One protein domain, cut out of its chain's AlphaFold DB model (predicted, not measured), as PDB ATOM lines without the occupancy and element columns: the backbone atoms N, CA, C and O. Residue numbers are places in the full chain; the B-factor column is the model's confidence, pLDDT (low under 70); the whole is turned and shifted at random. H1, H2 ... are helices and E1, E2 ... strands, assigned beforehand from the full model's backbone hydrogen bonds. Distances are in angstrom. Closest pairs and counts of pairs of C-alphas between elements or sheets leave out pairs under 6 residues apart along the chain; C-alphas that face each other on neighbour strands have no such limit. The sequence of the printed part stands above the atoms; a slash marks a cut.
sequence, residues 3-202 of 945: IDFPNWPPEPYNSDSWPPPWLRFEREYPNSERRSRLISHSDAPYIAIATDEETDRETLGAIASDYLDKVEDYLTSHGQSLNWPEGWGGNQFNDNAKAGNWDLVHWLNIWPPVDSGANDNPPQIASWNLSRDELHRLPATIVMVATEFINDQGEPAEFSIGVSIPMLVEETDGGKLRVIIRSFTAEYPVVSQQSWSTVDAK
ATOM      1  N   ILE A   3     -43.770  32.831  51.623       86.19
ATOM      2  CA  ILE A   3     -43.381  33.915  50.714       86.19
ATOM      3  C   ILE A   3     -44.194  33.785  49.419       86.19
ATOM      4  O   ILE A   3     -44.260  32.705  48.829       86.19
ATOM      5  N   ASP A   4     -44.833  34.875  48.999       90.06
ATOM      6  CA  ASP A   4     -45.542  35.003  47.725       90.06
ATOM      7  C   ASP A   4     -44.574  35.583  46.683       90.06
ATOM      8  O   ASP A   4     -44.280  36.784  46.682       90.06
ATOM      9  N   PHE A   5     -44.015  34.697  45.853       89.75
ATOM     10  CA  PHE A   5     -43.081  35.049  44.784       89.75
ATOM     11  C   PHE A   5     -43.857  35.500  43.534       89.75
ATOM     12  O   PHE A   5     -44.677  34.733  43.018       89.75
ATOM     13  N   PRO A   6     -43.627  36.722  43.019       89.62
ATOM     14  CA  PRO A   6     -44.352  37.232  41.865       89.62
ATOM     15  C   PRO A   6     -43.928  36.526  40.569       89.62
ATOM     16  O   PRO A   6     -42.782  36.111  40.391       89.62
ATOM     17  N   ASN A   7     -44.835  36.496  39.591       87.69
ATOM     18  CA  ASN A   7     -44.419  36.322  38.200       87.69
ATOM     19  C   ASN A   7     -43.757  37.627  37.738       87.69
ATOM     20  O   ASN A   7     -44.396  38.681  37.771       87.69
ATOM     21  N   TRP A   8     -42.497  37.552  37.317       92.06
ATOM     22  CA  TRP A   8     -41.711  38.692  36.853       92.06
ATOM     23  C   TRP A   8     -41.040  38.368  35.501       92.06
ATOM     24  O   TRP A   8     -40.595  37.232  35.329       92.06
ATOM     25  N   PRO A   9     -40.950  39.330  34.562       90.38
ATOM     26  CA  PRO A   9     -41.522  40.674  34.642       90.38
ATOM     27  C   PRO A   9     -43.062  40.652  34.501       90.38
ATOM     28  O   PRO A   9     -43.604  39.791  33.803       90.38
ATOM     29  N   PRO A  10     -43.795  41.547  35.191       86.62
ATOM     30  CA  PRO A  10     -45.255  41.600  35.110       86.62
ATOM     31  C   PRO A  10     -45.721  42.206  33.777       86.62
ATOM     32  O   PRO A  10     -44.996  42.971  33.153       86.62
ATOM     33  N   GLU A  11     -46.955  41.930  33.357       78.81
ATOM     34  CA  GLU A  11     -47.593  42.626  32.222       78.81
ATOM     35  C   GLU A  11     -47.551  44.160  32.422       78.81
ATOM     36  O   GLU A  11     -47.859  44.624  33.527       78.81
ATOM     37  N   PRO A  12     -47.212  44.971  31.396       78.88
ATOM     38  CA  PRO A  12     -46.997  44.614  29.985       78.88
ATOM     39  C   PRO A  12     -45.530  44.285  29.615       78.88
ATOM     40  O   PRO A  12     -45.189  44.225  28.438       78.88
ATOM     41  N   TYR A  13     -44.638  44.124  30.593       84.50
ATOM     42  CA  TYR A  13     -43.181  44.071  30.397       84.50
ATOM     43  C   TYR A  13     -42.636  42.716  29.901       84.50
ATOM     44  O   TYR A  13     -41.442  42.571  29.654       84.50
ATOM     45  N   ASN A  14     -43.494  41.714  29.722       76.44
ATOM     46  CA  ASN A  14     -43.166  40.370  29.233       76.44
ATOM     47  C   ASN A  14     -43.126  40.269  27.690       76.44
ATOM     48  O   ASN A  14     -43.499  39.241  27.124       76.44
ATOM     49  N   SER A  15     -42.697  41.332  27.006       70.69
ATOM     50  CA  SER A  15     -42.650  41.425  25.543       70.69
ATOM     51  C   SER A  15     -41.514  40.608  24.909       70.69
ATOM     52  O   SER A  15     -40.449  40.464  25.499       70.69
ATOM     53  N   ASP A  16     -41.702  40.172  23.652       68.88
ATOM     54  CA  ASP A  16     -40.697  39.453  22.832       68.88
ATOM     55  C   ASP A  16     -39.513  40.342  22.347       68.88
ATOM     56  O   ASP A  16     -38.701  39.925  21.512       68.88
ATOM     57  N   SER A  17     -39.443  41.609  22.766       72.44
ATOM     58  CA  SER A  17     -38.455  42.592  22.297       72.44
ATOM     59  C   SER A  17     -37.144  42.512  23.085       72.44
ATOM     60  O   SER A  17     -37.147  42.524  24.311       72.44
ATOM     61  N   TRP A  18     -36.002  42.490  22.383       81.00
ATOM     62  CA  TRP A  18     -34.682  42.466  23.024       81.00
ATOM     63  C   TRP A  18     -33.687  43.503  22.456       81.00
ATOM     64  O   TRP A  18     -33.446  43.495  21.243       81.00
ATOM     65  N   PRO A  19     -33.008  44.293  23.317       79.50
ATOM     66  CA  PRO A  19     -33.384  44.562  24.711       79.50
ATOM     67  C   PRO A  19     -34.708  45.352  24.750       79.50
ATOM     68  O   PRO A  19     -34.964  46.127  23.824       79.50
ATOM     69  N   PRO A  20     -35.569  45.169  25.763       87.00
ATOM     70  CA  PRO A  20     -36.752  46.007  25.916       87.00
ATOM     71  C   PRO A  20     -36.376  47.345  26.594       87.00
ATOM     72  O   PRO A  20     -35.423  47.369  27.379       87.00
ATOM     73  N   PRO A  21     -37.101  48.456  26.349       85.88
ATOM     74  CA  PRO A  21     -36.675  49.786  26.807       85.88
ATOM     75  C   PRO A  21     -36.569  49.933  28.335       85.88
ATOM     76  O   PRO A  21     -35.649  50.584  28.825       85.88
ATOM     77  N   TRP A  22     -37.460  49.280  29.088       87.12
ATOM     78  CA  TRP A  22     -37.466  49.262  30.558       87.12
ATOM     79  C   TRP A  22     -36.297  48.493  31.210       87.12
ATOM     80  O   TRP A  22     -36.088  48.625  32.419       87.12
ATOM     81  N   LEU A  23     -35.547  47.665  30.462       90.31
ATOM     82  CA  LEU A  23     -34.480  46.815  31.005       90.31
ATOM     83  C   LEU A  23     -33.094  47.292  30.566       90.31
ATOM     84  O   LEU A  23     -32.607  46.995  29.472       90.31
ATOM     85  N   ARG A  24     -32.373  47.909  31.496       90.44
ATOM     86  CA  ARG A  24     -30.954  48.208  31.325       90.44
ATOM     87  C   ARG A  24     -30.121  46.967  31.637       90.44
ATOM     88  O   ARG A  24     -29.825  46.689  32.797       90.44
ATOM     89  N   PHE A  25     -29.724  46.239  30.595       88.25
ATOM     90  CA  PHE A  25     -28.810  45.097  30.672       88.25
ATOM     91  C   PHE A  25     -27.417  45.482  30.163       88.25
ATOM     92  O   PHE A  25     -27.189  45.565  28.955       88.25
ATOM     93  N   GLU A  26     -26.463  45.690  31.071       82.44
ATOM     94  CA  GLU A  26     -25.105  46.075  30.686       82.44
ATOM     95  C   GLU A  26     -24.094  44.929  30.817       82.44
ATOM     96  O   GLU A  26     -24.047  44.160  31.786       82.44
ATOM     97  N   ARG A  27     -23.223  44.841  29.809       67.00
ATOM     98  CA  ARG A  27     -22.007  44.030  29.842       67.00
ATOM     99  C   ARG A  27     -20.819  44.934  30.128       67.00
ATOM    100  O   ARG A  27     -20.823  46.101  29.749       67.00
ATOM    101  N   GLU A  28     -19.817  44.390  30.800       68.56
ATOM    102  CA  GLU A  28     -18.540  45.074  30.951       68.56
ATOM    103  C   GLU A  28     -17.843  45.300  29.593       68.56
ATOM    104  O   GLU A  28     -18.073  44.582  28.614       68.56
ATOM    105  N   TYR A  29     -16.969  46.302  29.567       64.69
ATOM    106  CA  TYR A  29     -16.002  46.559  28.514       64.69
ATOM    107  C   TYR A  29     -15.118  45.320  28.223       64.69
ATOM    108  O   TYR A  29     -14.539  44.765  29.152       64.69
ATOM    109  N   PRO A  30     -14.941  44.883  26.958       58.94
ATOM    110  CA  PRO A  30     -14.252  43.620  26.654       58.94
ATOM    111  C   PRO A  30     -12.775  43.497  27.076       58.94
ATOM    112  O   PRO A  30     -12.280  42.373  27.142       58.94
ATOM    113  N   ASN A  31     -12.067  44.606  27.341       61.91
ATOM    114  CA  ASN A  31     -10.615  44.608  27.600       61.91
ATOM    115  C   ASN A  31     -10.208  45.112  29.006       61.91
ATOM    116  O   ASN A  31      -9.045  45.442  29.209       61.91
ATOM    117  N   SER A  32     -11.128  45.205  29.969       61.88
ATOM    118  CA  SER A  32     -10.848  45.638  31.361       61.88
ATOM    119  C   SER A  32     -10.309  44.530  32.283       61.88
ATOM    120  O   SER A  32      -9.920  44.796  33.419       61.88
ATOM    121  N   GLU A  33     -10.330  43.279  31.817       63.59
ATOM    122  CA  GLU A  33      -9.919  42.057  32.528       63.59
ATOM    123  C   GLU A  33     -10.761  41.646  33.766       63.59
ATOM    124  O   GLU A  33     -10.557  40.529  34.255       63.59
ATOM    125  N   ARG A  34     -11.744  42.442  34.233       67.88
ATOM    126  CA  ARG A  34     -12.533  42.212  35.474       67.88
ATOM    127  C   ARG A  34     -14.049  42.061  35.257       67.88
ATOM    128  O   ARG A  34     -14.847  42.874  35.716       67.88
ATOM    129  N   ARG A  35     -14.433  40.944  34.633       77.06
ATOM    130  CA  ARG A  35     -15.824  40.617  34.255       77.06
ATOM    131  C   ARG A  35     -16.850  41.050  35.315       77.06
ATOM    132  O   ARG A  35     -16.859  40.522  36.420       77.06
ATOM    133  N   SER A  36     -17.756  41.951  34.948       85.31
ATOM    134  CA  SER A  36     -18.854  42.388  35.815       85.31
ATOM    135  C   SER A  36     -20.194  42.506  35.083       85.31
ATOM    136  O   SER A  36     -20.282  42.467  33.847       85.31
ATOM    137  N   ARG A  37     -21.272  42.597  35.867       89.12
ATOM    138  CA  ARG A  37     -22.660  42.657  35.399       89.12
ATOM    139  C   ARG A  37     -23.427  43.744  36.147       89.12
ATOM    140  O   ARG A  37     -23.285  43.892  37.358       89.12
ATOM    141  N   LEU A  38     -24.270  44.465  35.415       91.44
ATOM    142  CA  LEU A  38     -25.223  45.431  35.951       91.44
ATOM    143  C   LEU A  38     -26.567  45.201  35.264       91.44
ATOM    144  O   LEU A  38     -26.625  45.136  34.031       91.44
ATOM    145  N   ILE A  39     -27.627  45.079  36.061       92.88
ATOM    146  CA  ILE A  39     -29.009  45.038  35.580       92.88
ATOM    147  C   ILE A  39     -29.843  46.026  36.384       92.88
ATOM    148  O   ILE A  39     -29.778  46.030  37.610       92.88
ATOM    149  N   SER A  40     -30.638  46.842  35.693       93.69
ATOM    150  CA  SER A  40     -31.639  47.726  36.296       93.69
ATOM    151  C   SER A  40     -32.952  47.649  35.518       93.69
ATOM    152  O   SER A  40     -32.943  47.605  34.288       93.69
ATOM    153  N   HIS A  41     -34.068  47.613  36.241       93.19
ATOM    154  CA  HIS A  41     -35.436  47.491  35.730       93.19
ATOM    155  C   HIS A  41     -36.384  48.400  36.527       93.19
ATOM    156  O   HIS A  41     -37.424  47.978  37.038       93.19
ATOM    157  N   SER A  42     -35.967  49.656  36.688       85.75
ATOM    158  CA  SER A  42     -36.585  50.661  37.557       85.75
ATOM    159  C   SER A  42     -38.112  50.729  37.484       85.75
ATOM    160  O   SER A  42     -38.750  50.804  38.536       85.75
ATOM    161  N   ASP A  43     -38.675  50.668  36.277       85.69
ATOM    162  CA  ASP A  43     -40.104  50.847  35.985       85.69
ATOM    163  C   ASP A  43     -40.929  49.551  36.085       85.69
ATOM    164  O   ASP A  43     -42.157  49.602  36.179       85.69
ATOM    165  N   ALA A  44     -40.250  48.398  36.150       89.94
ATOM    166  CA  ALA A  44     -40.822  47.060  36.311       89.94
ATOM    167  C   ALA A  44     -40.290  46.375  37.595       89.94
ATOM    168  O   ALA A  44     -39.620  45.336  37.523       89.94
ATOM    169  N   PRO A  45     -40.519  46.951  38.795       92.75
ATOM    170  CA  PRO A  45     -39.964  46.436  40.045       92.75
ATOM    171  C   PRO A  45     -40.432  45.006  40.345       92.75
ATOM    172  O   PRO A  45     -41.596  44.654  40.159       92.75
ATOM    173  N   TYR A  46     -39.523  44.194  40.877       95.44
ATOM    174  CA  TYR A  46     -39.860  42.902  41.464       95.44
ATOM    175  C   TYR A  46     -40.366  43.148  42.893       95.44
ATOM    176  O   TYR A  46     -39.684  43.802  43.684       95.44
ATOM    177  N   ILE A  47     -41.576  42.674  43.216       94.94
ATOM    178  CA  ILE A  47     -42.237  42.918  44.510       94.94
ATOM    179  C   ILE A  47     -42.711  41.589  45.101       94.94
ATOM    180  O   ILE A  47     -43.662  40.998  44.594       94.94
ATOM    181  N   ALA A  48     -42.080  41.153  46.191       95.06
ATOM    182  CA  ALA A  48     -42.462  39.957  46.941       95.06
ATOM    183  C   ALA A  48     -43.162  40.322  48.259       95.06
ATOM    184  O   ALA A  48     -42.891  41.374  48.850       95.06
ATOM    185  N   ILE A  49     -44.048  39.439  48.732       93.50
ATOM    186  CA  ILE A  49     -44.764  39.591  50.007       93.50
ATOM    187  C   ILE A  49     -44.524  38.356  50.882       93.50
ATOM    188  O   ILE A  49     -44.915  37.251  50.516       93.50
ATOM    189  N   ALA A  50     -43.947  38.535  52.066       90.88
ATOM    190  CA  ALA A  50     -43.743  37.470  53.047       90.88
ATOM    191  C   ALA A  50     -44.716  37.618  54.231       90.88
ATOM    192  O   ALA A  50     -44.998  38.726  54.687       90.88
ATOM    193  N   THR A  51     -45.288  36.505  54.705       86.19
ATOM    194  CA  THR A  51     -46.306  36.489  55.780       86.19
ATOM    195  C   THR A  51     -45.874  35.585  56.932       86.19
ATOM    196  O   THR A  51     -45.568  34.414  56.709       86.19
ATOM    197  N   ASP A  52     -45.888  36.123  58.157       79.19
ATOM    198  CA  ASP A  52     -45.323  35.533  59.385       79.19
ATOM    199  C   ASP A  52     -43.868  35.025  59.234       79.19
ATOM    200  O   ASP A  52     -43.537  33.977  59.781       79.19
ATOM    201  N   GLU A  53     -43.030  35.724  58.462       80.44
ATOM    202  CA  GLU A  53     -41.577  35.481  58.377       80.44
ATOM    203  C   GLU A  53     -40.810  36.543  59.186       80.44
ATOM    204  O   GLU A  53     -41.324  37.643  59.407       80.44
ATOM    205  N   GLU A  54     -39.579  36.238  59.601       84.25
ATOM    206  CA  GLU A  54     -38.670  37.213  60.221       84.25
ATOM    207  C   GLU A  54     -37.906  38.010  59.141       84.25
ATOM    208  O   GLU A  54     -37.750  37.556  58.009       84.25
ATOM    209  N   THR A  55     -37.423  39.218  59.457       89.25
ATOM    210  CA  THR A  55     -36.594  39.990  58.505       89.25
ATOM    211  C   THR A  55     -35.130  39.591  58.650       89.25
ATOM    212  O   THR A  55     -34.327  40.302  59.257       89.25
ATOM    213  N   ASP A  56     -34.806  38.410  58.132       88.06
ATOM    214  CA  ASP A  56     -33.535  37.731  58.355       88.06
ATOM    215  C   ASP A  56     -32.832  37.306  57.048       88.06
ATOM    216  O   ASP A  56     -33.316  37.532  55.933       88.06
ATOM    217  N   ARG A  57     -31.650  36.689  57.195       88.19
ATOM    218  CA  ARG A  57     -30.839  36.182  56.077       88.19
ATOM    219  C   ARG A  57     -31.610  35.178  55.221       88.19
ATOM    220  O   ARG A  57     -31.485  35.222  54.000       88.19
ATOM    221  N   GLU A  58     -32.357  34.265  55.842       87.31
ATOM    222  CA  GLU A  58     -33.022  33.172  55.129       87.31
ATOM    223  C   GLU A  58     -34.193  33.700  54.295       87.31
ATOM    224  O   GLU A  58     -34.299  33.387  53.107       87.31
ATOM    225  N   THR A  59     -35.009  34.584  54.873       90.50
ATOM    226  CA  THR A  59     -36.175  35.179  54.209       90.50
ATOM    227  C   THR A  59     -35.770  36.109  53.067       90.50
ATOM    228  O   THR A  59     -36.238  35.940  51.938       90.50
ATOM    229  N   LEU A  60     -34.876  37.075  53.317       93.44
ATOM    230  CA  LEU A  60     -34.452  38.013  52.269       93.44
ATOM    231  C   LEU A  60     -33.538  37.347  51.233       93.44
ATOM    232  O   LEU A  60     -33.609  37.694  50.055       93.44
ATOM    233  N   GLY A  61     -32.743  36.352  51.640       90.81
ATOM    234  CA  GLY A  61     -31.952  35.521  50.735       90.81
ATOM    235  C   GLY A  61     -32.831  34.717  49.778       90.81
ATOM    236  O   GLY A  61     -32.598  34.748  48.575       90.81
ATOM    237  N   ALA A  62     -33.899  34.076  50.264       89.62
ATOM    238  CA  ALA A  62     -34.847  33.362  49.405       89.62
ATOM    239  C   ALA A  62     -35.536  34.287  48.382       89.62
ATOM    240  O   ALA A  62     -35.709  33.906  47.224       89.62
ATOM    241  N   ILE A  63     -35.888  35.515  48.785       93.50
ATOM    242  CA  ILE A  63     -36.472  36.534  47.895       93.50
ATOM    243  C   ILE A  63     -35.461  37.008  46.842       93.50
ATOM    244  O   ILE A  63     -35.821  37.139  45.671       93.50
ATOM    245  N   ALA A  64     -34.210  37.237  47.243       93.25
ATOM    246  CA  ALA A  64     -33.121  37.617  46.350       93.25
ATOM    247  C   ALA A  64     -32.783  36.504  45.337       93.25
ATOM    248  O   ALA A  64     -32.530  36.800  44.169       93.25
ATOM    249  N   SER A  65     -32.839  35.235  45.754       91.06
ATOM    250  CA  SER A  65     -32.616  34.075  44.884       91.06
ATOM    251  C   SER A  65     -33.733  33.873  43.861       91.06
ATOM    252  O   SER A  65     -33.421  33.743  42.681       91.06
ATOM    253  N   ASP A  66     -35.016  33.916  44.258       92.19
ATOM    254  CA  ASP A  66     -36.119  33.814  43.282       92.19
ATOM    255  C   ASP A  66     -36.045  34.948  42.252       92.19
ATOM    256  O   ASP A  66     -36.187  34.702  41.058       92.19
ATOM    257  N   TYR A  67     -35.721  36.171  42.687       94.31
ATOM    258  CA  TYR A  67     -35.482  37.294  41.783       94.31
ATOM    259  C   TYR A  67     -34.358  37.013  40.765       94.31
ATOM    260  O   TYR A  67     -34.563  37.233  39.568       94.31
ATOM    261  N   LEU A  68     -33.199  36.496  41.195       92.25
ATOM    262  CA  LEU A  68     -32.113  36.122  40.278       92.25
ATOM    263  C   LEU A  68     -32.535  35.013  39.300       92.25
ATOM    264  O   LEU A  68     -32.209  35.110  38.115       92.25
ATOM    265  N   ASP A  69     -33.300  34.019  39.762       90.25
ATOM    266  CA  ASP A  69     -33.851  32.958  38.911       90.25
ATOM    267  C   ASP A  69     -34.795  33.546  37.842       90.25
ATOM    268  O   ASP A  69     -34.644  33.240  36.659       90.25
ATOM    269  N   LYS A  70     -35.709  34.464  38.210       91.88
ATOM    270  CA  LYS A  70     -36.586  35.161  37.241       91.88
ATOM    271  C   LYS A  70     -35.786  35.963  36.212       91.88
ATOM    272  O   LYS A  70     -36.183  36.026  35.048       91.88
ATOM    273  N   VAL A  71     -34.670  36.574  36.615       91.69
ATOM    274  CA  VAL A  71     -33.803  37.324  35.695       91.69
ATOM    275  C   VAL A  71     -33.062  36.392  34.733       91.69
ATOM    276  O   VAL A  71     -33.068  36.665  33.533       91.69
ATOM    277  N   GLU A  72     -32.460  35.289  35.192       90.06
ATOM    278  CA  GLU A  72     -31.786  34.340  34.286       90.06
ATOM    279  C   GLU A  72     -32.789  33.620  33.367       90.06
ATOM    280  O   GLU A  72     -32.495  33.457  32.182       90.06
ATOM    281  N   ASP A  73     -33.997  33.277  33.838       89.88
ATOM    282  CA  ASP A  73     -35.088  32.743  33.002       89.88
ATOM    283  C   ASP A  73     -35.495  33.741  31.898       89.88
ATOM    284  O   ASP A  73     -35.595  33.385  30.714       89.88
ATOM    285  N   TYR A  74     -35.691  35.016  32.260       91.31
ATOM    286  CA  TYR A  74     -36.038  36.073  31.308       91.31
ATOM    287  C   TYR A  74     -34.922  36.310  30.281       91.31
ATOM    288  O   TYR A  74     -35.191  36.406  29.083       91.31
ATOM    289  N   LEU A  75     -33.659  36.336  30.713       90.75
ATOM    290  CA  LEU A  75     -32.510  36.476  29.816       90.75
ATOM    291  C   LEU A  75     -32.360  35.261  28.893       90.75
ATOM    292  O   LEU A  75     -32.159  35.429  27.688       90.75
ATOM    293  N   THR A  76     -32.524  34.051  29.428       89.94
ATOM    294  CA  THR A  76     -32.411  32.792  28.678       89.94
ATOM    295  C   THR A  76     -33.477  32.694  27.589       89.94
ATOM    296  O   THR A  76     -33.163  32.296  26.464       89.94
ATOM    297  N   SER A  77     -34.720  33.113  27.865       90.00
ATOM    298  CA  SER A  77     -35.786  33.132  26.849       90.00
ATOM    299  C   SER A  77     -35.490  34.086  25.679       90.00
ATOM    300  O   SER A  77     -35.890  33.804  24.549       90.00
ATOM    301  N   HIS A  78     -34.675  35.123  25.908       90.06
ATOM    302  CA  HIS A  78     -34.191  36.075  24.899       90.06
ATOM    303  C   HIS A  78     -32.788  35.752  24.342       90.06
ATOM    304  O   HIS A  78     -32.170  36.576  23.660       90.06
ATOM    305  N   GLY A  79     -32.258  34.549  24.601       89.38
ATOM    306  CA  GLY A  79     -30.953  34.109  24.093       89.38
ATOM    307  C   GLY A  79     -29.751  34.818  24.730       89.38
ATOM    308  O   GLY A  79     -28.682  34.893  24.121       89.38
ATOM    309  N   GLN A  80     -29.928  35.352  25.937       90.19
ATOM    310  CA  GLN A  80     -28.894  35.962  26.768       90.19
ATOM    311  C   GLN A  80     -28.624  35.100  28.010       90.19
ATOM    312  O   GLN A  80     -29.261  34.077  28.227       90.19
ATOM    313  N   SER A  81     -27.655  35.517  28.821       86.31
ATOM    314  CA  SER A  81     -27.374  34.964  30.148       86.31
ATOM    315  C   SER A  81     -26.602  36.002  30.962       86.31
ATOM    316  O   SER A  81     -25.950  36.906  30.409       86.31
ATOM    317  N   LEU A  82     -26.636  35.851  32.281       85.44
ATOM    318  CA  LEU A  82     -25.776  36.550  33.226       85.44
ATOM    319  C   LEU A  82     -24.290  36.193  33.070       85.44
ATOM    320  O   LEU A  82     -23.444  36.969  33.527       85.44
ATOM    321  N   ASN A  83     -23.952  35.139  32.313       82.38
ATOM    322  CA  ASN A  83     -22.595  34.617  32.093       82.38
ATOM    323  C   ASN A  83     -21.852  34.376  33.415       82.38
ATOM    324  O   ASN A  83     -20.733  34.864  33.601       82.38
ATOM    325  N   TRP A  84     -22.504  33.665  34.334       83.69
ATOM    326  CA  TRP A  84     -21.935  33.287  35.623       83.69
ATOM    327  C   TRP A  84     -20.561  32.595  35.483       83.69
ATOM    328  O   TRP A  84     -20.319  31.897  34.491       83.69
ATOM    329  N   PRO A  85     -19.650  32.760  36.462       74.88
ATOM    330  CA  PRO A  85     -18.464  31.917  36.594       74.88
ATOM    331  C   PRO A  85     -18.788  30.411  36.602       74.88
ATOM    332  O   PRO A  85     -19.906  29.986  36.894       74.88
ATOM    333  N   GLU A  86     -17.792  29.579  36.288       69.44
ATOM    334  CA  GLU A  86     -17.943  28.124  36.381       69.44
ATOM    335  C   GLU A  86     -18.161  27.731  37.854       69.44
ATOM    336  O   GLU A  86     -17.302  27.987  38.702       69.44
ATOM    337  N   GLY A  87     -19.327  27.145  38.148       64.81
ATOM    338  CA  GLY A  87     -19.763  26.824  39.512       64.81
ATOM    339  C   GLY A  87     -20.579  27.910  40.229       64.81
ATOM    340  O   GLY A  87     -20.687  27.826  41.447       64.81
ATOM    341  N   TRP A  88     -21.122  28.906  39.507       72.62
ATOM    342  CA  TRP A  88     -22.017  29.964  40.032       72.62
ATOM    343  C   TRP A  88     -23.458  29.958  39.448       72.62
ATOM    344  O   TRP A  88     -24.231  30.877  39.708       72.62
ATOM    345  N   GLY A  89     -23.826  28.977  38.615       63.16
ATOM    346  CA  GLY A  89     -25.149  28.890  37.976       63.16
ATOM    347  C   GLY A  89     -26.040  27.749  38.493       63.16
ATOM    348  O   GLY A  89     -25.593  26.614  38.643       63.16
ATOM    349  N   GLY A  90     -27.338  28.031  38.661       59.97
ATOM    350  CA  GLY A  90     -28.374  27.082  39.099       59.97
ATOM    351  C   GLY A  90     -28.968  27.467  40.457       59.97
ATOM    352  O   GLY A  90     -28.866  28.619  40.859       59.97
ATOM    353  N   ASN A  91     -29.509  26.491  41.200       50.47
ATOM    354  CA  ASN A  91     -30.071  26.660  42.558       50.47
ATOM    355  C   ASN A  91     -29.036  27.091  43.633       50.47
ATOM    356  O   ASN A  91     -29.247  26.854  44.815       50.47
ATOM    357  N   GLN A  92     -27.903  27.683  43.260       55.69
ATOM    358  CA  GLN A  92     -26.727  27.813  44.122       55.69
ATOM    359  C   GLN A  92     -26.862  28.907  45.190       55.69
ATOM    360  O   GLN A  92     -26.238  28.825  46.238       55.69
ATOM    361  N   PHE A  93     -27.755  29.877  44.979       65.06
ATOM    362  CA  PHE A  93     -28.166  30.843  46.007       65.06
ATOM    363  C   PHE A  93     -29.332  30.319  46.879       65.06
ATOM    364  O   PHE A  93     -29.890  31.049  47.700       65.06
ATOM    365  N   ASN A  94     -29.778  29.076  46.675       54.81
ATOM    366  CA  ASN A  94     -30.967  28.508  47.304       54.81
ATOM    367  C   ASN A  94     -30.532  27.617  48.481       54.81
ATOM    368  O   ASN A  94     -30.246  26.436  48.295       54.81
ATOM    369  N   ASP A  95     -30.512  28.180  49.698       52.78
ATOM    370  CA  ASP A  95     -29.942  27.615  50.948       52.78
ATOM    371  C   ASP A  95     -30.646  26.325  51.472       52.78
ATOM    372  O   ASP A  95     -30.537  25.923  52.632       52.78
ATOM    373  N   ASN A  96     -31.387  25.621  50.610       44.19
ATOM    374  CA  ASN A  96     -32.026  24.335  50.866       44.19
ATOM    375  C   ASN A  96     -30.991  23.196  50.957       44.19
ATOM    376  O   ASN A  96     -30.882  22.347  50.068       44.19
ATOM    377  N   ALA A  97     -30.330  23.094  52.114       39.34
ATOM    378  CA  ALA A  97     -29.339  22.080  52.510       39.34
ATOM    379  C   ALA A  97     -29.820  20.598  52.521       39.34
ATOM    380  O   ALA A  97     -29.262  19.743  53.209       39.34
ATOM    381  N   LYS A  98     -30.871  20.247  51.768       36.84
ATOM    382  CA  LYS A  98     -31.467  18.901  51.676       36.84
ATOM    383  C   LYS A  98     -30.861  18.021  50.574       36.84
ATOM    384  O   LYS A  98     -31.192  16.838  50.525       36.84
ATOM    385  N   ALA A  99     -30.010  18.567  49.699       37.88
ATOM    386  CA  ALA A  99     -29.476  17.858  48.527       37.88
ATOM    387  C   ALA A  99     -28.011  17.389  48.646       37.88
ATOM    388  O   ALA A  99     -27.576  16.582  47.829       37.88
ATOM    389  N   GLY A 100     -27.253  17.839  49.652       39.00
ATOM    390  CA  GLY A 100     -25.894  17.346  49.926       39.00
ATOM    391  C   GLY A 100     -24.784  17.826  48.978       39.00
ATOM    392  O   GLY A 100     -23.627  17.502  49.232       39.00
ATOM    393  N   ASN A 101     -25.103  18.616  47.948       41.84
ATOM    394  CA  ASN A 101     -24.128  19.507  47.316       41.84
ATOM    395  C   ASN A 101     -23.887  20.713  48.228       41.84
ATOM    396  O   ASN A 101     -24.799  21.145  48.933       41.84
ATOM    397  N   TRP A 102     -22.662  21.230  48.210       47.94
ATOM    398  CA  TRP A 102     -22.336  22.534  48.776       47.94
ATOM    399  C   TRP A 102     -22.201  23.496  47.609       47.94
ATOM    400  O   TRP A 102     -21.478  23.206  46.657       47.94
ATOM    401  N   ASP A 103     -22.882  24.624  47.704       56.56
ATOM    402  CA  ASP A 103     -22.696  25.741  46.798       56.56
ATOM    403  C   ASP A 103     -21.806  26.744  47.524       56.56
ATOM    404  O   ASP A 103     -22.123  27.163  48.628       56.56
ATOM    405  N   LEU A 104     -20.638  27.059  46.961       61.31
ATOM    406  CA  LEU A 104     -19.606  27.827  47.672       61.31
ATOM    407  C   LEU A 104     -19.938  29.321  47.806       61.31
ATOM    408  O   LEU A 104     -19.196  30.033  48.479       61.31
ATOM    409  N   VAL A 105     -21.038  29.779  47.198       73.75
ATOM    410  CA  VAL A 105     -21.554  31.151  47.239       73.75
ATOM    411  C   VAL A 105     -22.809  31.196  48.114       73.75
ATOM    412  O   VAL A 105     -23.797  30.550  47.786       73.75
ATOM    413  N   HIS A 106     -22.815  32.006  49.179       76.31
ATOM    414  CA  HIS A 106     -23.995  32.176  50.045       76.31
ATOM    415  C   HIS A 106     -24.346  33.648  50.277       76.31
ATOM    416  O   HIS A 106     -23.475  34.521  50.250       76.31
ATOM    417  N   TRP A 107     -25.619  33.913  50.585       86.62
ATOM    418  CA  TRP A 107     -26.061  35.186  51.156       86.62
ATOM    419  C   TRP A 107     -25.459  35.398  52.548       86.62
ATOM    420  O   TRP A 107     -25.482  34.501  53.393       86.62
ATOM    421  N   LEU A 108     -24.958  36.604  52.802       84.75
ATOM    422  CA  LEU A 108     -24.413  37.019  54.090       84.75
ATOM    423  C   LEU A 108     -25.524  37.414  55.072       84.75
ATOM    424  O   LEU A 108     -26.590  37.883  54.668       84.75
ATOM    425  N   ASN A 109     -25.248  37.281  56.374       87.19
ATOM    426  CA  ASN A 109     -26.128  37.774  57.438       87.19
ATOM    427  C   ASN A 109     -26.429  39.272  57.276       87.19
ATOM    428  O   ASN A 109     -25.565  40.035  56.843       87.19
ATOM    429  N   ILE A 110     -27.642  39.679  57.661       90.19
ATOM    430  CA  ILE A 110     -28.042  41.089  57.708       90.19
ATOM    431  C   ILE A 110     -27.370  41.747  58.912       90.19
ATOM    432  O   ILE A 110     -27.508  41.274  60.041       90.19
ATOM    433  N   TRP A 111     -26.663  42.846  58.670       87.75
ATOM    434  CA  TRP A 111     -25.991  43.614  59.701       87.75
ATOM    435  C   TRP A 111     -26.108  45.136  59.441       87.75
ATOM    436  O   TRP A 111     -25.859  45.572  58.311       87.75
ATOM    437  N   PRO A 112     -26.457  45.951  60.456       90.56
ATOM    438  CA  PRO A 112     -26.953  45.524  61.765       90.56
ATOM    439  C   PRO A 112     -28.306  44.787  61.655       90.56
ATOM    440  O   PRO A 112     -29.108  45.101  60.769       90.56
ATOM    441  N   PRO A 113     -28.586  43.790  62.515       90.12
ATOM    442  CA  PRO A 113     -29.878  43.107  62.513       90.12
ATOM    443  C   PRO A 113     -31.049  44.081  62.716       90.12
ATOM    444  O   PRO A 113     -30.931  45.065  63.450       90.12
ATOM    445  N   VAL A 114     -32.192  43.793  62.092       90.00
ATOM    446  CA  VAL A 114     -33.429  44.573  62.277       90.00
ATOM    447  C   VAL A 114     -33.869  44.527  63.748       90.00
ATOM    448  O   VAL A 114     -33.681  43.515  64.424       90.00
ATOM    449  N   ASP A 115     -34.411  45.639  64.255       88.88
ATOM    450  CA  ASP A 115     -34.801  45.845  65.665       88.88
ATOM    451  C   ASP A 115     -33.657  45.700  66.696       88.88
ATOM    452  O   ASP A 115     -33.899  45.590  67.904       88.88
ATOM    453  N   SER A 116     -32.394  45.764  66.255       83.69
ATOM    454  CA  SER A 116     -31.220  45.745  67.133       83.69
ATOM    455  C   SER A 116     -30.550  47.118  67.246       83.69
ATOM    456  O   SER A 116     -30.245  47.768  66.251       83.69
ATOM    457  N   GLY A 117     -30.249  47.552  68.472       70.38
ATOM    458  CA  GLY A 117     -29.339  48.676  68.739       70.38
ATOM    459  C   GLY A 117     -27.899  48.183  68.866       70.38
ATOM    460  O   GLY A 117     -27.322  48.275  69.952       70.38
ATOM    461  N   ALA A 118     -27.397  47.515  67.823       61.00
ATOM    462  CA  ALA A 118     -26.194  46.689  67.886       61.00
ATOM    463  C   ALA A 118     -24.974  47.438  68.460       61.00
ATOM    464  O   ALA A 118     -24.678  48.569  68.089       61.00
ATOM    465  N   ASN A 119     -24.262  46.776  69.377       54.00
ATOM    466  CA  ASN A 119     -22.985  47.226  69.953       54.00
ATOM    467  C   ASN A 119     -21.879  46.161  69.760       54.00
ATOM    468  O   ASN A 119     -20.855  46.188  70.442       54.00
ATOM    469  N   ASP A 120     -22.113  45.198  68.865       54.00
ATOM    470  CA  ASP A 120     -21.177  44.125  68.533       54.00
ATOM    471  C   ASP A 120     -20.223  44.567  67.412       54.00
ATOM    472  O   ASP A 120     -20.547  45.456  66.624       54.00
ATOM    473  N   ASN A 121     -19.047  43.936  67.316       58.75
ATOM    474  CA  ASN A 121     -18.075  44.263  66.271       58.75
ATOM    475  C   ASN A 121     -18.684  44.051  64.866       58.75
ATOM    476  O   ASN A 121     -19.205  42.961  64.603       58.75
ATOM    477  N   PRO A 122     -18.580  45.031  63.948       68.56
ATOM    478  CA  PRO A 122     -19.070  44.876  62.585       68.56
ATOM    479  C   PRO A 122     -18.308  43.763  61.845       68.56
ATOM    480  O   PRO A 122     -17.079  43.680  61.948       68.56
ATOM    481  N   PRO A 123     -18.994  42.918  61.058       74.50
ATOM    482  CA  PRO A 123     -18.334  42.000  60.141       74.50
ATOM    483  C   PRO A 123     -17.677  42.787  58.997       74.50
ATOM    484  O   PRO A 123     -18.211  43.792  58.532       74.50
ATOM    485  N   GLN A 124     -16.541  42.301  58.485       69.62
ATOM    486  CA  GLN A 124     -15.837  42.980  57.385       69.62
ATOM    487  C   GLN A 124     -16.672  43.059  56.094       69.62
ATOM    488  O   GLN A 124     -16.508  43.981  55.296       69.62
ATOM    489  N   ILE A 125     -17.573  42.098  55.879       75.12
ATOM    490  CA  ILE A 125     -18.594  42.117  54.829       75.12
ATOM    491  C   ILE A 125     -19.880  41.489  55.374       75.12
ATOM    492  O   ILE A 125     -19.829  40.501  56.106       75.12
ATOM    493  N   ALA A 126     -21.026  42.055  55.013       85.88
ATOM    494  CA  ALA A 126     -22.346  41.541  55.357       85.88
ATOM    495  C   ALA A 126     -23.370  41.922  54.284       85.88
ATOM    496  O   ALA A 126     -23.073  42.713  53.387       85.88
ATOM    497  N   SER A 127     -24.587  41.397  54.416       91.31
ATOM    498  CA  SER A 127     -25.758  42.058  53.848       91.31
ATOM    499  C   SER A 127     -26.053  43.284  54.712       91.31
ATOM    500  O   SER A 127     -26.153  43.171  55.930       91.31
ATOM    501  N   TRP A 128     -26.146  44.470  54.124       92.12
ATOM    502  CA  TRP A 128     -26.113  45.724  54.877       92.12
ATOM    503  C   TRP A 128     -27.509  46.277  55.137       92.12
ATOM    504  O   TRP A 128     -28.205  46.653  54.194       92.12
ATOM    505  N   ASN A 129     -27.901  46.392  56.402       92.81
ATOM    506  CA  ASN A 129     -29.067  47.178  56.791       92.81
ATOM    507  C   ASN A 129     -28.662  48.652  56.862       92.81
ATOM    508  O   ASN A 129     -27.815  49.034  57.664       92.81
ATOM    509  N   LEU A 130     -29.247  49.479  55.998       91.94
ATOM    510  CA  LEU A 130     -28.946  50.904  55.908       91.94
ATOM    511  C   LEU A 130     -30.035  51.759  56.574       91.94
ATOM    512  O   LEU A 130     -30.174  52.932  56.224       91.94
ATOM    513  N   SER A 131     -30.835  51.211  57.493       90.31
ATOM    514  CA  SER A 131     -31.808  52.004  58.256       90.31
ATOM    515  C   SER A 131     -31.149  53.201  58.962       90.31
ATOM    516  O   SER A 131     -29.960  53.189  59.273       90.31
ATOM    517  N   ARG A 132     -31.930  54.266  59.171       88.25
ATOM    518  CA  ARG A 132     -31.524  55.489  59.893       88.25
ATOM    519  C   ARG A 132     -32.124  55.560  61.308       88.25
ATOM    520  O   ARG A 132     -31.929  56.557  61.996       88.25
ATOM    521  N   ASP A 133     -32.886  54.544  61.715       88.00
ATOM    522  CA  ASP A 133     -33.360  54.359  63.092       88.00
ATOM    523  C   ASP A 133     -32.224  53.742  63.930       88.00
ATOM    524  O   ASP A 133     -31.558  52.820  63.465       88.00
ATOM    525  N   GLU A 134     -32.004  54.221  65.160       84.69
ATOM    526  CA  GLU A 134     -30.933  53.736  66.059       84.69
ATOM    527  C   GLU A 134     -31.061  52.243  66.430       84.69
ATOM    528  O   GLU A 134     -30.112  51.634  66.922       84.69
ATOM    529  N   LEU A 135     -32.243  51.655  66.223       87.50
ATOM    530  CA  LEU A 135     -32.549  50.236  66.406       87.50
ATOM    531  C   LEU A 135     -32.738  49.516  65.057       87.50
ATOM    532  O   LEU A 135     -33.327  48.441  65.001       87.50
ATOM    533  N   HIS A 136     -32.270  50.117  63.963       90.69
ATOM    534  CA  HIS A 136     -32.209  49.550  62.614       90.69
ATOM    535  C   HIS A 136     -33.540  49.018  62.063       90.69
ATOM    536  O   HIS A 136     -33.587  48.052  61.294       90.69
ATOM    537  N   ARG A 137     -34.636  49.664  62.466       91.88
ATOM    538  CA  ARG A 137     -36.009  49.270  62.138       91.88
ATOM    539  C   ARG A 137     -36.381  49.447  60.676       91.88
ATOM    540  O   ARG A 137     -35.802  50.266  59.960       91.88
ATOM    541  N   LEU A 138     -37.430  48.723  60.293       92.44
ATOM    542  CA  LEU A 138     -38.176  48.931  59.059       92.44
ATOM    543  C   LEU A 138     -39.089  50.177  59.150       92.44
ATOM    544  O   LEU A 138     -39.519  50.542  60.247       92.44
ATOM    545  N   PRO A 139     -39.442  50.815  58.015       92.50
ATOM    546  CA  PRO A 139     -38.984  50.510  56.659       92.50
ATOM    547  C   PRO A 139     -37.516  50.905  56.430       92.50
ATOM    548  O   PRO A 139     -37.084  51.985  56.833       92.50
ATOM    549  N   ALA A 140     -36.756  50.035  55.764       92.81
ATOM    550  CA  ALA A 140     -35.314  50.191  55.577       92.81
ATOM    551  C   ALA A 140     -34.861  49.808  54.164       92.81
ATOM    552  O   ALA A 140     -35.409  48.900  53.537       92.81
ATOM    553  N   THR A 141     -33.804  50.466  53.689       94.44
ATOM    554  CA  THR A 141     -33.012  49.959  52.565       94.44
ATOM    555  C   THR A 141     -32.070  48.882  53.098       94.44
ATOM    556  O   THR A 141     -31.230  49.173  53.949       94.44
ATOM    557  N   ILE A 142     -32.193  47.654  52.607       95.12
ATOM    558  CA  ILE A 142     -31.281  46.548  52.912       95.12
ATOM    559  C   ILE A 142     -30.555  46.180  51.616       95.12
ATOM    560  O   ILE A 142     -31.168  46.136  50.555       95.12
ATOM    561  N   VAL A 143     -29.248  45.937  51.667       95.44
ATOM    562  CA  VAL A 143     -28.485  45.415  50.526       95.44
ATOM    563  C   VAL A 143     -28.109  43.977  50.826       95.44
ATOM    564  O   VAL A 143     -27.234  43.734  51.650       95.44
ATOM    565  N   MET A 144     -28.757  43.022  50.163       94.69
ATOM    566  CA  MET A 144     -28.363  41.620  50.263       94.69
ATOM    567  C   MET A 144     -27.074  41.399  49.477       94.69
ATOM    568  O   MET A 144     -26.990  41.760  48.303       94.69
ATOM    569  N   VAL A 145     -26.067  40.821  50.129       90.94
ATOM    570  CA  VAL A 145     -24.748  40.575  49.537       90.94
ATOM    571  C   VAL A 145     -24.447  39.082  49.596       90.94
ATOM    572  O   VAL A 145     -24.566  38.464  50.654       90.94
ATOM    573  N   ALA A 146     -24.048  38.501  48.465       88.00
ATOM    574  CA  ALA A 146     -23.555  37.129  48.379       88.00
ATOM    575  C   ALA A 146     -22.089  37.101  47.935       88.00
ATOM    576  O   ALA A 146     -21.671  37.923  47.117       88.00
ATOM    577  N   THR A 147     -21.313  36.158  48.465       82.19
ATOM    578  CA  THR A 147     -19.890  35.963  48.135       82.19
ATOM    579  C   THR A 147     -19.456  34.512  48.389       82.19
ATOM    580  O   THR A 147     -20.252  33.721  48.894       82.19
ATOM    581  N   GLU A 148     -18.227  34.152  48.006       70.62
ATOM    582  CA  GLU A 148     -17.664  32.811  48.218       70.62
ATOM    583  C   GLU A 148     -17.152  32.599  49.655       70.62
ATOM    584  O   GLU A 148     -16.740  33.554  50.311       70.62
ATOM    585  N   PHE A 149     -17.124  31.349  50.136       62.66
ATOM    586  CA  PHE A 149     -16.684  30.964  51.491       62.66
ATOM    587  C   PHE A 149     -15.641  29.832  51.484       62.66
ATOM    588  O   PHE A 149     -15.606  29.017  50.565       62.66
ATOM    589  N   ILE A 150     -14.793  29.754  52.523       47.69
ATOM    590  CA  ILE A 150     -13.689  28.763  52.606       47.69
ATOM    591  C   ILE A 150     -14.004  27.562  53.531       47.69
ATOM    592  O   ILE A 150     -13.401  26.488  53.381       47.69
ATOM    593  N   ASN A 151     -14.933  27.699  54.490       46.31
ATOM    594  CA  ASN A 151     -15.190  26.696  55.539       46.31
ATOM    595  C   ASN A 151     -16.642  26.681  56.086       46.31
ATOM    596  O   ASN A 151     -17.408  27.624  55.899       46.31
ATOM    597  N   ASP A 152     -16.988  25.623  56.838       39.09
ATOM    598  CA  ASP A 152     -18.269  25.427  57.552       39.09
ATOM    599  C   ASP A 152     -18.569  26.511  58.625       39.09
ATOM    600  O   ASP A 152     -19.598  26.438  59.296       39.09
ATOM    601  N   GLN A 153     -17.660  27.467  58.858       43.03
ATOM    602  CA  GLN A 153     -17.765  28.508  59.890       43.03
ATOM    603  C   GLN A 153     -18.244  29.855  59.330       43.03
ATOM    604  O   GLN A 153     -18.537  30.760  60.108       43.03
ATOM    605  N   GLY A 154     -18.380  29.981  58.005       49.00
ATOM    606  CA  GLY A 154     -18.923  31.181  57.373       49.00
ATOM    607  C   GLY A 154     -17.918  32.327  57.238       49.00
ATOM    608  O   GLY A 154     -18.320  33.488  57.265       49.00
ATOM    609  N   GLU A 155     -16.626  32.029  57.070       51.34
ATOM    610  CA  GLU A 155     -15.623  33.051  56.742       51.34
ATOM    611  C   GLU A 155     -15.546  33.303  55.217       51.34
ATOM    612  O   GLU A 155     -15.315  32.353  54.452       51.34
ATOM    613  N   PRO A 156     -15.745  34.559  54.753       56.25
ATOM    614  CA  PRO A 156     -15.692  34.920  53.337       56.25
ATOM    615  C   PRO A 156     -14.316  34.688  52.710       56.25
ATOM    616  O   PRO A 156     -13.283  34.995  53.303       56.25
ATOM    617  N   ALA A 157     -14.314  34.199  51.475       51.59
ATOM    618  CA  ALA A 157     -13.117  33.827  50.741       51.59
ATOM    619  C   ALA A 157     -12.452  34.995  50.006       51.59
ATOM    620  O   ALA A 157     -11.226  35.061  49.929       51.59
ATOM    621  N   GLU A 158     -13.255  35.905  49.451       59.59
ATOM    622  CA  GLU A 158     -12.776  37.090  48.749       59.59
ATOM    623  C   GLU A 158     -13.806  38.225  48.823       59.59
ATOM    624  O   GLU A 158     -15.002  38.018  48.674       59.59
ATOM    625  N   PHE A 159     -13.338  39.456  49.027       67.69
ATOM    626  CA  PHE A 159     -14.205  40.628  49.206       67.69
ATOM    627  C   PHE A 159     -14.458  41.438  47.927       67.69
ATOM    628  O   PHE A 159     -15.324  42.311  47.904       67.69
ATOM    629  N   SER A 160     -13.690  41.176  46.869       67.31
ATOM    630  CA  SER A 160     -13.781  41.842  45.562       67.31
ATOM    631  C   SER A 160     -14.905  41.291  44.682       67.31
ATOM    632  O   SER A 160     -15.260  41.921  43.690       67.31
ATOM    633  N   ILE A 161     -15.416  40.105  45.022       73.94
ATOM    634  CA  ILE A 161     -16.202  39.228  44.152       73.94
ATOM    635  C   ILE A 161     -17.517  38.877  44.854       73.94
ATOM    636  O   ILE A 161     -17.542  38.604  46.057       73.94
ATOM    637  N   GLY A 162     -18.622  38.902  44.112       86.19
ATOM    638  CA  GLY A 162     -19.944  38.603  44.656       86.19
ATOM    639  C   GLY A 162     -21.097  39.257  43.906       86.19
ATOM    640  O   GLY A 162     -20.925  39.822  42.825       86.19
ATOM    641  N   VAL A 163     -22.280  39.171  44.508       90.31
ATOM    642  CA  VAL A 163     -23.531  39.777  44.030       90.31
ATOM    643  C   VAL A 163     -24.046  40.741  45.099       90.31
ATOM    644  O   VAL A 163     -24.009  40.411  46.283       90.31
ATOM    645  N   SER A 164     -24.535  41.911  44.688       93.06
ATOM    646  CA  SER A 164     -25.162  42.916  45.556       93.06
ATOM    647  C   SER A 164     -26.563  43.268  45.038       93.06
ATOM    648  O   SER A 164     -26.706  43.743  43.909       93.06
ATOM    649  N   ILE A 165     -27.594  43.060  45.866       95.25
ATOM    650  CA  ILE A 165     -29.007  43.318  45.543       95.25
ATOM    651  C   ILE A 165     -29.598  44.319  46.550       95.25
ATOM    652  O   ILE A 165     -29.943  43.930  47.671       95.25
ATOM    653  N   PRO A 166     -29.715  45.611  46.191       95.81
ATOM    654  CA  PRO A 166     -30.391  46.598  47.022       95.81
ATOM    655  C   PRO A 166     -31.913  46.402  46.968       95.81
ATOM    656  O   PRO A 166     -32.506  46.254  45.898       95.81
ATOM    657  N   MET A 167     -32.550  46.433  48.136       96.44
ATOM    658  CA  MET A 167     -33.990  46.271  48.307       96.44
ATOM    659  C   MET A 167     -34.560  47.259  49.328       96.44
ATOM    660  O   MET A 167     -33.914  47.597  50.319       96.44
ATOM    661  N   LEU A 168     -35.793  47.709  49.097       95.62
ATOM    662  CA  LEU A 168     -36.604  48.377  50.118       95.62
ATOM    663  C   LEU A 168     -37.459  47.314  50.809       95.62
ATOM    664  O   LEU A 168     -38.199  46.592  50.138       95.62
ATOM    665  N   VAL A 169     -37.346  47.227  52.134       95.06
ATOM    666  CA  VAL A 169     -38.104  46.308  52.985       95.06
ATOM    667  C   VAL A 169     -39.026  47.118  53.893       95.06
ATOM    668  O   VAL A 169     -38.578  48.033  54.585       95.06
ATOM    669  N   GLU A 170     -40.318  46.799  53.879       93.69
ATOM    670  CA  GLU A 170     -41.368  47.526  54.602       93.69
ATOM    671  C   GLU A 170     -42.279  46.553  55.362       93.69
ATOM    672  O   GLU A 170     -42.704  45.537  54.808       93.69
ATOM    673  N   GLU A 171     -42.661  46.887  56.597       89.25
ATOM    674  CA  GLU A 171     -43.826  46.258  57.224       89.25
ATOM    675  C   GLU A 171     -45.117  46.871  56.673       89.25
ATOM    676  O   GLU A 171     -45.240  48.087  56.522       89.25
ATOM    677  N   THR A 172     -46.103  46.023  56.393       84.00
ATOM    678  CA  THR A 172     -47.422  46.427  55.894       84.00
ATOM    679  C   THR A 172     -48.537  46.032  56.860       84.00
ATOM    680  O   THR A 172     -48.384  45.127  57.689       84.00
ATOM    681  N   ASP A 173     -49.685  46.709  56.741       73.00
ATOM    682  CA  ASP A 173     -50.869  46.476  57.573       73.00
ATOM    683  C   ASP A 173     -51.232  44.982  57.650       73.00
ATOM    684  O   ASP A 173     -51.581  44.341  56.656       73.00
ATOM    685  N   GLY A 174     -51.186  44.434  58.868       71.69
ATOM    686  CA  GLY A 174     -51.447  43.017  59.131       71.69
ATOM    687  C   GLY A 174     -50.206  42.141  59.325       71.69
ATOM    688  O   GLY A 174     -50.368  40.926  59.373       71.69
ATOM    689  N   GLY A 175     -49.008  42.720  59.470       77.06
ATOM    690  CA  GLY A 175     -47.796  41.980  59.856       77.06
ATOM    691  C   GLY A 175     -47.157  41.201  58.706       77.06
ATOM    692  O   GLY A 175     -46.650  40.100  58.905       77.06
ATOM    693  N   LYS A 176     -47.230  41.748  57.488       87.88
ATOM    694  CA  LYS A 176     -46.561  41.191  56.307       87.88
ATOM    695  C   LYS A 176     -45.389  42.065  55.899       87.88
ATOM    696  O   LYS A 176     -45.526  43.290  55.871       87.88
ATOM    697  N   LEU A 177     -44.298  41.432  55.493       92.19
ATOM    698  CA  LEU A 177     -43.140  42.103  54.916       92.19
ATOM    699  C   LEU A 177     -43.355  42.279  53.411       92.19
ATOM    700  O   LEU A 177     -43.716  41.331  52.712       92.19
ATOM    701  N   ARG A 178     -43.118  43.489  52.913       94.69
ATOM    702  CA  ARG A 178     -43.074  43.828  51.491       94.69
ATOM    703  C   ARG A 178     -41.630  44.114  51.109       94.69
ATOM    704  O   ARG A 178     -40.992  44.952  51.738       94.69
ATOM    705  N   VAL A 179     -41.138  43.441  50.074       96.06
ATOM    706  CA  VAL A 179     -39.762  43.590  49.579       96.06
ATOM    707  C   VAL A 179     -39.797  44.034  48.122       96.06
ATOM    708  O   VAL A 179     -40.461  43.398  47.306       96.06
ATOM    709  N   ILE A 180     -39.092  45.121  47.801       95.75
ATOM    710  CA  ILE A 180     -39.024  45.710  46.457       95.75
ATOM    711  C   ILE A 180     -37.578  45.687  45.961       95.75
ATOM    712  O   ILE A 180     -36.709  46.283  46.596       95.75
ATOM    713  N   ILE A 181     -37.339  45.066  44.803       96.75
ATOM    714  CA  ILE A 181     -36.043  45.012  44.111       96.75
ATOM    715  C   ILE A 181     -36.178  45.688  42.737       96.75
ATOM    716  O   ILE A 181     -37.186  45.514  42.046       96.75
ATOM    717  N   ARG A 182     -35.164  46.469  42.334       95.31
ATOM    718  CA  ARG A 182     -35.118  47.188  41.039       95.31
ATOM    719  C   ARG A 182     -33.849  46.961  40.224       95.31
ATOM    720  O   ARG A 182     -33.778  47.403  39.079       95.31
ATOM    721  N   SER A 183     -32.830  46.353  40.818       94.88
ATOM    722  CA  SER A 183     -31.530  46.172  40.187       94.88
ATOM    723  C   SER A 183     -30.676  45.166  40.945       94.88
ATOM    724  O   SER A 183     -30.926  44.879  42.115       94.88
ATOM    725  N   PHE A 184     -29.594  44.728  40.308       93.94
ATOM    726  CA  PHE A 184     -28.434  44.191  41.009       93.94
ATOM    727  C   PHE A 184     -27.132  44.503  40.266       93.94
ATOM    728  O   PHE A 184     -27.123  44.820  39.070       93.94
ATOM    729  N   THR A 185     -26.023  44.370  40.986       92.62
ATOM    730  CA  THR A 185     -24.675  44.336  40.415       92.62
ATOM    731  C   THR A 185     -23.976  43.038  40.803       92.62
ATOM    732  O   THR A 185     -24.236  42.466  41.863       92.62
ATOM    733  N   ALA A 186     -23.092  42.554  39.932       89.88
ATOM    734  CA  ALA A 186     -22.209  41.438  40.240       89.88
ATOM    735  C   ALA A 186     -20.787  41.702  39.742       89.88
ATOM    736  O   ALA A 186     -20.574  42.226  38.645       89.88
ATOM    737  N   GLU A 187     -19.827  41.299  40.563       86.12
ATOM    738  CA  GLU A 187     -18.388  41.396  40.344       86.12
ATOM    739  C   GLU A 187     -17.825  39.973  40.286       86.12
ATOM    740  O   GLU A 187     -18.017  39.198  41.226       86.12
ATOM    741  N   TYR A 188     -17.169  39.600  39.182       83.69
ATOM    742  CA  TYR A 188     -16.645  38.247  38.953       83.69
ATOM    743  C   TYR A 188     -15.102  38.220  39.007       83.69
ATOM    744  O   TYR A 188     -14.460  39.266  38.880       83.69
ATOM    745  N   PRO A 189     -14.469  37.031  39.127       69.31
ATOM    746  CA  PRO A 189     -13.012  36.918  39.100       69.31
ATOM    747  C   PRO A 189     -12.395  37.451  37.800       69.31
ATOM    748  O   PRO A 189     -12.897  37.171  36.696       69.31
ATOM    749  N   VAL A 190     -11.258  38.147  37.934       66.38
ATOM    750  CA  VAL A 190     -10.434  38.558  36.787       66.38
ATOM    751  C   VAL A 190      -9.924  37.339  36.018       66.38
ATOM    752  O   VAL A 190      -9.808  36.242  36.562       66.38
ATOM    753  N   VAL A 191      -9.577  37.519  34.743       57.97
ATOM    754  CA  VAL A 191      -9.182  36.416  33.836       57.97
ATOM    755  C   VAL A 191      -7.965  35.607  34.337       57.97
ATOM    756  O   VAL A 191      -7.807  34.441  33.975       57.97
ATOM    757  N   SER A 192      -7.116  36.198  35.181       48.53
ATOM    758  CA  SER A 192      -5.940  35.560  35.794       48.53
ATOM    759  C   SER A 192      -6.219  34.811  37.108       48.53
ATOM    760  O   SER A 192      -5.334  34.101  37.588       48.53
ATOM    761  N   GLN A 193      -7.420  34.936  37.679       49.97
ATOM    762  CA  GLN A 193      -7.836  34.297  38.930       49.97
ATOM    763  C   GLN A 193      -8.854  33.173  38.671       49.97
ATOM    764  O   GLN A 193      -9.548  33.145  37.654       49.97
ATOM    765  N   GLN A 194      -8.946  32.222  39.602       50.97
ATOM    766  CA  GLN A 194      -9.989  31.195  39.623       50.97
ATOM    767  C   GLN A 194     -10.685  31.258  40.978       50.97
ATOM    768  O   GLN A 194     -10.009  31.328  42.000       50.97
ATOM    769  N   SER A 195     -12.016  31.247  40.963       60.19
ATOM    770  CA  SER A 195     -12.825  31.276  42.180       60.19
ATOM    771  C   SER A 195     -12.711  29.947  42.937       60.19
ATOM    772  O   SER A 195     -12.348  28.924  42.345       60.19
ATOM    773  N   TRP A 196     -13.050  29.916  44.224       56.62
ATOM    774  CA  TRP A 196     -13.033  28.675  45.000       56.62
ATOM    775  C   TRP A 196     -14.034  27.650  44.457       56.62
ATOM    776  O   TRP A 196     -13.698  26.469  44.391       56.62
ATOM    777  N   SER A 197     -15.181  28.097  43.927       61.31
ATOM    778  CA  SER A 197     -16.122  27.244  43.175       61.31
ATOM    779  C   SER A 197     -15.473  26.597  41.945       61.31
ATOM    780  O   SER A 197     -15.664  25.413  41.669       61.31
ATOM    781  N   THR A 198     -14.633  27.350  41.229       56.25
ATOM    782  CA  THR A 198     -13.854  26.839  40.092       56.25
ATOM    783  C   THR A 198     -12.711  25.897  40.526       56.25
ATOM    784  O   THR A 198     -12.307  25.035  39.744       56.25
ATOM    785  N   VAL A 199     -12.172  26.042  41.743       53.44
ATOM    786  CA  VAL A 199     -11.094  25.195  42.291       53.44
ATOM    787  C   VAL A 199     -11.631  23.871  42.844       53.44
ATOM    788  O   VAL A 199     -11.046  22.825  42.556       53.44
ATOM    789  N   ASP A 200     -12.745  23.877  43.581       55.53
ATOM    790  CA  ASP A 200     -13.354  22.659  44.139       55.53
ATOM    791  C   ASP A 200     -13.751  21.668  43.035       55.53
ATOM    792  O   ASP A 200     -13.352  20.499  43.068       55.53
ATOM    793  N   ALA A 201     -14.354  22.181  41.955       57.69
ATOM    794  CA  ALA A 201     -14.656  21.436  40.730       57.69
ATOM    795  C   ALA A 201     -13.433  20.745  40.077       57.69
ATOM    796  O   ALA A 201     -13.598  19.910  39.182       57.69
ATOM    797  N   LYS A 202     -12.201  21.081  40.496       48.41
ATOM    798  CA  LYS A 202     -10.932  20.582  39.935       48.41
ATOM    799  C   LYS A 202     -10.056  19.801  40.929       48.41
ATOM    800  O   LYS A 202      -9.174  19.077  40.468       48.41
TER     801      LYS A 202
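What this domain is: This is residues 3 to 202 of the 945 residues of an uncharacterized protein of Ruegeria conchae (UniProt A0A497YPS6). One twisted sheet of nine strands curls round the long helix H1, and the short helix H2 ends the printed part beyond one end of strands E4 and E6. The sheet is branched and antiparallel in each of its neighbour pairs, and E5 E6 E7 E8 form a meander, each strand the antiparallel neighbour of the one before. The 200 printed residues hold E1 E2 E3 H1 E4 E5 E6 E7 E8 E9 H2 in this order; the class is mixed, helices and strands, with only 80 residues in named elements. The whole is compact and rounded, with a radius of gyration of the C-alphas of 17.2 A and spans of 45 by 44 by 34 A.

How they stand to each other: E7, residues 162 to 172, has E6, residues 140 to 148, on one side, and E8, residues 176 to 181, and E9, residues 183 to 187, on the other side. Within hydrogen-bond range are N 142 and O 167 of E6 and E7, 2.9 A, N 170 and O 178 of E7 and E8, 2.9 A, and N 164 and O 185 of E7 and E9, 2.9 A. E8 runs on into E9 across a break of 1 residue, at 62 degrees. Edge strands E4, residues 105 to 107, and E5, residues 127 to 129, lie on one side of E6; N 106 and O 147 are 3.1 A apart, N 128 and O 143 2.8 A. E3, residues 46 to 51, is the antiparallel neighbour of E8, with N 48 and O 179 3.0 A apart. E2, residues 36 to 40, is the antiparallel neighbour of E9, with N 37 and O 186 2.9 A apart. E1, residues 24 to 27, forms a hairpin with E2, with N 26 and O 38 3.0 A apart. H1, residues 57 to 77, is on the sheet; its closest C-alphas to E4 are those of Gly 61 and Trp 107, 5.9 A, and to E3 those of Ile 63 and Ala 48, 7.0 A. H2, residues 196 to 202, is only just not on the sheet, with 4 pairs of C-alphas within 10 A, and H1 and H2 are apart. Every O i to N i+4 pair of H1 is within hydrogen-bond range, and 2 of 3 in H2.

Where its parts are: From first to last C-alpha E7 measures 30.7 A, H1 29.8 A and E6 25.8 A. E1 begins at C-alpha 24, (-30.954, 48.208, 31.325), and H2 ends at C-alpha 202, (-10.932, 20.582, 39.935).

The domain as a whole: The C-alphas farthest apart, those of Gly 174 and Ser 192, are 51.7 A apart. The printed part has no cut; the links H1 to E4, E4 to E5 and E6 to E7 are long. Mean pLDDT of the printed part is 78.6; 59 residues are under 70, among them 89 to 104, 149 to 160 and 189 to 202.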